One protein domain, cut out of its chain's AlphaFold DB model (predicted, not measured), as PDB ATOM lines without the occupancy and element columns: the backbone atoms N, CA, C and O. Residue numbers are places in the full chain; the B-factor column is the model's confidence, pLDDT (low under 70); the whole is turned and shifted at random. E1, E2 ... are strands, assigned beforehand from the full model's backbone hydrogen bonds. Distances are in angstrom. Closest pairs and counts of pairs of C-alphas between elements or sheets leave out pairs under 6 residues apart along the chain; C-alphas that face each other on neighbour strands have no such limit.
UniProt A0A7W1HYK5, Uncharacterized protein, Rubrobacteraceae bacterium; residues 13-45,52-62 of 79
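AT A GLANCE: This is residues 13 to 45 and 52 to 62 of the 79 residues of an uncharacterized protein of Rubrobacteraceae bacterium (UniProt A0A7W1HYK5). A long, bent strand E1 folds back into a short antiparallel hairpin with E2, and E3 runs near E1, ending close to the end of E2. Residues 13 to 27, with no named element, loop about the end away from the hairpin turn. The printed part has 44 residues, 21 of them, under half, in E1, E2 and E3, in that order; the class is all strand, with no named helix. It is loose, with a radius of gyration of the C-alphas of 12.1 A, and elongated, spanning 37 by 19 by 15 A.

IN THESE COORDINATES: Find C-alpha 28 at (208.095, 282.593, 175.195); there E1, residues 28 to 37, begins its 22.0 A, bending by 76 degrees at residue 32. E2 is residues 42 to 45. E3, residues 56 to 62, runs 17.2 A to C-alpha 62 at (211.769, 272.010, 180.827).

HOW THE PARTS SIT: In the hairpin, look at N 35 and O 44, 2.9 A apart and within hydrogen-bond range; the directions of E1 and E2 differ by 144 degrees. E3 pairs with no named strand; it and E1 are near each other, with 14 pairs of C-alphas within 10 A. The closest C-alphas of E2 and E3, Leu 45 and Leu 62, are 5.0 A apart.

THE WHOLE: The farthest C-alphas, Gly 39 and Asp 53, are 38.1 A apart. Residues 46 to 51 are not printed, and C-alphas 45 and 52 are 20.8 A apart across this cut. The E1 to E2 link is tight; pLDDT is under 70 at residues 38 to 41.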
ATOM      1  N   PRO A  13     210.986 281.783 178.966       94.81
ATOM      2  CA  PRO A  13     211.780 281.649 177.755       94.81
ATOM      3  C   PRO A  13     212.222 280.195 177.596       94.81
ATOM      4  O   PRO A  13     212.797 279.604 178.511       94.81
ATOM      5  N   ILE A  14     211.973 279.627 176.423       94.62
ATOM      6  CA  ILE A  14     212.454 278.298 176.059       94.62
ATOM      7  C   ILE A  14     213.958 278.424 175.768       94.62
ATOM      8  O   ILE A  14     214.342 279.261 174.951       94.62
ATOM      9  N   PRO A  15     214.825 277.665 176.458       94.06
ATOM     10  CA  PRO A  15     216.272 277.904 176.457       94.06
ATOM     11  C   PRO A  15     216.971 277.479 175.157       94.06
ATOM     12  O   PRO A  15     218.110 277.880 174.921       94.06
ATOM     13  N   GLU A  16     216.302 276.690 174.316       94.06
ATOM     14  CA  GLU A  16     216.874 276.035 173.139       94.06
ATOM     15  C   GLU A  16     215.943 276.166 171.928       94.06
ATOM     16  O   GLU A  16     214.732 276.351 172.070       94.06
ATOM     17  N   ASP A  17     216.511 276.048 170.729       96.00
ATOM     18  CA  ASP A  17     215.733 275.973 169.493       96.00
ATOM     19  C   ASP A  17     214.911 274.676 169.470       96.00
ATOM     20  O   ASP A  17     215.425 273.598 169.782       96.00
ATOM     21  N   ILE A  18     213.655 274.753 169.023       93.56
ATOM     22  CA  ILE A  18     212.823 273.571 168.756       93.56
ATOM     23  C   ILE A  18     212.308 273.673 167.313       93.56
ATOM     24  O   ILE A  18     211.201 274.179 167.082       93.56
ATOM     25  N   PRO A  19     213.103 273.232 166.314       93.12
ATOM     26  CA  PRO A  19     212.753 273.341 164.896       93.12
ATOM     27  C   PRO A  19     211.423 272.673 164.536       93.12
ATOM     28  O   PRO A  19     210.706 273.168 163.669       93.12
ATOM     29  N   GLU A  20     211.059 271.590 165.221       92.00
ATOM     30  CA  GLU A  20     209.802 270.857 165.035       92.00
ATOM     31  C   GLU A  20     208.572 271.681 165.437       92.00
ATOM     32  O   GLU A  20     207.487 271.471 164.902       92.00
ATOM     33  N   LEU A  21     208.750 272.647 166.341       90.19
ATOM     34  CA  LEU A  21     207.744 273.643 166.709       90.19
ATOM     35  C   LEU A  21     207.937 274.963 165.935       90.19
ATOM     36  O   LEU A  21     207.089 275.850 165.991       90.19
ATOM     37  N   GLY A  22     209.029 275.106 165.180       92.12
ATOM     38  CA  GLY A  22     209.353 276.325 164.441       92.12
ATOM     39  C   GLY A  22     209.691 277.511 165.346       92.12
ATOM     40  O   GLY A  22     209.340 278.643 165.007       92.12
ATOM     41  N   ILE A  23     210.331 277.255 166.491       93.38
ATOM     42  CA  ILE A  23     210.717 278.281 167.468       93.38
ATOM     43  C   ILE A  23     212.230 278.292 167.714       93.38
ATOM     44  O   ILE A  23     212.893 277.259 167.640       93.38
ATOM     45  N   GLU A  24     212.752 279.476 168.020       95.75
ATOM     46  CA  GLU A  24     214.152 279.717 168.382       95.75
ATOM     47  C   GLU A  24     214.290 279.881 169.904       95.75
ATOM     48  O   GLU A  24     213.317 280.190 170.603       95.75
ATOM     49  N   ALA A  25     215.505 279.725 170.424       95.38
ATOM     50  CA  ALA A  25     215.824 279.993 171.817       95.38
ATOM     51  C   ALA A  25     215.391 281.414 172.224       95.38
ATOM     52  O   ALA A  25     215.595 282.400 171.513       95.38
ATOM     53  N   GLY A  26     214.786 281.526 173.403       94.38
ATOM     54  CA  GLY A  26     214.168 282.751 173.905       94.38
ATOM     55  C   GLY A  26     212.701 282.928 173.505       94.38
ATOM     56  O   GLY A  26     212.068 283.874 173.981       94.38
ATOM     57  N   TYR A  27     212.131 282.030 172.690       95.50
ATOM     58  CA  TYR A  27     210.690 282.008 172.446       95.50
ATOM     59  C   TYR A  27     209.927 281.837 173.762       95.50
ATOM     60  O   TYR A  27     210.287 281.005 174.596       95.50
ATOM     61  N   LEU A  28     208.876 282.631 173.962       94.31
ATOM     62  CA  LEU A  28     208.095 282.593 175.195       94.31
ATOM     63  C   LEU A  28     207.029 281.504 175.114       94.31
ATOM     64  O   LEU A  28     206.135 281.558 174.269       94.31
ATOM     65  N   GLY A  29     207.128 280.536 176.018       93.31
ATOM     66  CA  GLY A  29     206.083 279.561 176.280       93.31
ATOM     67  C   GLY A  29     205.301 279.907 177.543       93.31
ATOM     68  O   GLY A  29     205.750 280.678 178.392       93.31
ATOM     69  N   THR A  30     204.128 279.313 177.664       94.62
ATOM     70  CA  THR A  30     203.188 279.511 178.764       94.62
ATOM     71  C   THR A  30     203.309 278.337 179.731       94.62
ATOM     72  O   THR A  30     203.115 277.195 179.323       94.62
ATOM     73  N   VAL A  31     203.635 278.570 181.003       93.44
ATOM     74  CA  VAL A  31     203.733 277.484 181.993       93.44
ATOM     75  C   VAL A  31     202.339 276.928 182.286       93.44
ATOM     76  O   VAL A  31     201.535 277.589 182.932       93.44
ATOM     77  N   ASP A  32     202.067 275.702 181.846       90.88
ATOM     78  CA  ASP A  32     200.815 274.979 182.103       90.88
ATOM     79  C   ASP A  32     200.844 274.285 183.476       90.88
ATOM     80  O   ASP A  32     199.903 274.386 184.268       90.88
ATOM     81  N   HIS A  33     201.962 273.623 183.798       88.88
ATOM     82  CA  HIS A  33     202.117 272.873 185.042       88.88
ATOM     83  C   HIS A  33     203.558 272.885 185.561       88.88
ATOM     84  O   HIS A  33     204.505 272.813 184.786       88.88
ATOM     85  N   ILE A  34     203.728 272.921 186.884       90.69
ATOM     86  CA  ILE A  34     205.025 272.782 187.557       90.69
ATOM     87  C   ILE A  34     205.016 271.458 188.320       90.69
ATOM     88  O   ILE A  34     204.087 271.209 189.090       90.69
ATOM     89  N   TYR A  35     206.041 270.629 188.134       86.06
ATOM     90  CA  TYR A  35     206.156 269.315 188.767       86.06
ATOM     91  C   TYR A  35     207.536 269.115 189.415       86.06
ATOM     92  O   TYR A  35     208.509 269.740 188.998       86.06
ATOM     93  N   PRO A  36     207.653 268.277 190.459       86.00
ATOM     94  CA  PRO A  36     208.939 267.984 191.083       86.00
ATOM     95  C   PRO A  36     209.768 267.021 190.224       86.00
ATOM     96  O   PRO A  36     209.239 266.050 189.678       86.00
ATOM     97  N   VAL A  37     211.078 267.247 190.176       81.75
ATOM     98  CA  VAL A  37     212.065 266.406 189.481       81.75
ATOM     99  C   VAL A  37     213.185 266.091 190.468       81.75
ATOM    100  O   VAL A  37     213.626 266.980 191.176       81.75
ATOM    101  N   GLY A  38     213.636 264.836 190.561       69.31
ATOM    102  CA  GLY A  38     214.836 264.471 191.335       69.31
ATOM    103  C   GLY A  38     214.944 265.056 192.762       69.31
ATOM    104  O   GLY A  38     215.767 265.928 193.016       69.31
ATOM    105  N   GLY A  39     214.183 264.530 193.729       64.38
ATOM    106  CA  GLY A  39     214.308 264.916 195.149       64.38
ATOM    107  C   GLY A  39     213.673 266.269 195.514       64.38
ATOM    108  O   GLY A  39     212.850 266.791 194.776       64.38
ATOM    109  N   GLU A  40     214.002 266.813 196.698       58.59
ATOM    110  CA  GLU A  40     213.312 267.979 197.301       58.59
ATOM    111  C   GLU A  40     213.558 269.328 196.592       58.59
ATOM    112  O   GLU A  40     212.885 270.301 196.928       58.59
ATOM    113  N   ALA A  41     214.497 269.412 195.639       63.31
ATOM    114  CA  ALA A  41     214.944 270.687 195.062       63.31
ATOM    115  C   ALA A  41     214.813 270.815 193.535       63.31
ATOM    116  O   ALA A  41     214.868 271.938 193.039       63.31
ATOM    117  N   GLY A  42     214.648 269.722 192.784       72.38
ATOM    118  CA  GLY A  42     214.507 269.824 191.334       72.38
ATOM    119  C   GLY A  42     213.075 270.170 190.925       72.38
ATOM    120  O   GLY A  42     212.092 269.705 191.511       72.38
ATOM    121  N   GLN A  43     212.963 271.012 189.901       84.69
ATOM    122  CA  GLN A  43     211.696 271.492 189.366       84.69
ATOM    123  C   GLN A  43     211.656 271.259 187.857       84.69
ATOM    124  O   GLN A  43     212.612 271.559 187.147       84.69
ATOM    125  N   GLY A  44     210.520 270.757 187.387       91.00
ATOM    126  CA  GLY A  44     210.162 270.641 185.986       91.00
ATOM    127  C   GLY A  44     208.984 271.550 185.644       91.00
ATOM    128  O   GLY A  44     208.107 271.805 186.476       91.00
ATOM    129  N   LEU A  45     208.967 272.052 184.414       93.50
ATOM    130  CA  LEU A  45     207.890 272.842 183.833       93.50
ATOM    131  C   LEU A  45     207.306 272.086 182.648       93.50
ATOM    132  O   LEU A  45     208.031 271.593 181.788       93.50
ATOM    133  N   PRO A  52     201.771 283.735 168.051       86.12
ATOM    134  CA  PRO A  52     201.232 285.059 168.380       86.12
ATOM    135  C   PRO A  52     199.735 285.234 168.081       86.12
ATOM    136  O   PRO A  52     199.103 286.136 168.625       86.12
ATOM    137  N   ASP A  53     199.167 284.395 167.210       87.38
ATOM    138  CA  ASP A  53     197.731 284.366 166.908       87.38
ATOM    139  C   ASP A  53     196.896 283.593 167.950       87.38
ATOM    140  O   ASP A  53     195.672 283.546 167.838       87.38
ATOM    141  N   GLY A  54     197.545 283.022 168.972       85.62
ATOM    142  CA  GLY A  54     196.925 282.230 170.032       85.62
ATOM    143  C   GLY A  54     196.770 280.744 169.708       85.62
ATOM    144  O   GLY A  54     196.204 280.012 170.516       85.62
ATOM    145  N   THR A  55     197.249 280.277 168.552       90.56
ATOM    146  CA  THR A  55     197.197 278.856 168.185       90.56
ATOM    147  C   THR A  55     198.296 278.080 168.896       90.56
ATOM    148  O   THR A  55     199.478 278.309 168.633       90.56
ATOM    149  N   THR A  56     197.920 277.119 169.735       92.94
ATOM    150  CA  THR A  56     198.855 276.161 170.331       92.94
ATOM    151  C   THR A  56     199.456 275.263 169.255       92.94
ATOM    152  O   THR A  56     198.732 274.607 168.509       92.94
ATOM    153  N   ILE A  57     200.782 275.237 169.181       93.81
ATOM    154  CA  ILE A  57     201.558 274.441 168.217       93.81
ATOM    155  C   ILE A  57     202.234 273.231 168.857       93.81
ATOM    156  O   ILE A  57     202.738 272.363 168.150       93.81
ATOM    157  N   GLY A  58     202.241 273.154 170.185       94.88
ATOM    158  CA  GLY A  58     202.724 271.991 170.906       94.88
ATOM    159  C   GLY A  58     203.044 272.295 172.359       94.88
ATOM    160  O   GLY A  58     202.726 273.361 172.883       94.88
ATOM    161  N   PHE A  59     203.706 271.336 172.991       95.12
ATOM    162  CA  PHE A  59     204.169 271.423 174.368       95.12
ATOM    163  C   PHE A  59     205.650 271.083 174.457       95.12
ATOM    164  O   PHE A  59     206.165 270.305 173.655       95.12
ATOM    165  N   THR A  60     206.329 271.634 175.455       95.75
ATOM    166  CA  THR A  60     207.701 271.277 175.810       95.75
ATOM    167  C   THR A  60     207.832 271.084 177.316       95.75
ATOM    168  O   THR A  60     207.132 271.725 178.101       95.75
ATOM    169  N   GLN A  61     208.701 270.167 177.723       95.19
ATOM    170  CA  GLN A  61     209.073 269.964 179.119       95.19
ATOM    171  C   GLN A  61     210.438 270.572 179.361       95.19
ATOM    172  O   GLN A  61     211.395 270.217 178.674       95.19
ATOM    173  N   LEU A  62     210.514 271.452 180.354       94.31
ATOM    174  CA  LEU A  62     211.769 272.010 180.827       94.31
ATOM    175  C   LEU A  62     212.109 271.400 182.180       94.31
ATOM    176  O   LEU A  62     211.234 271.300 183.034       94.31
TER     177      LEU A  62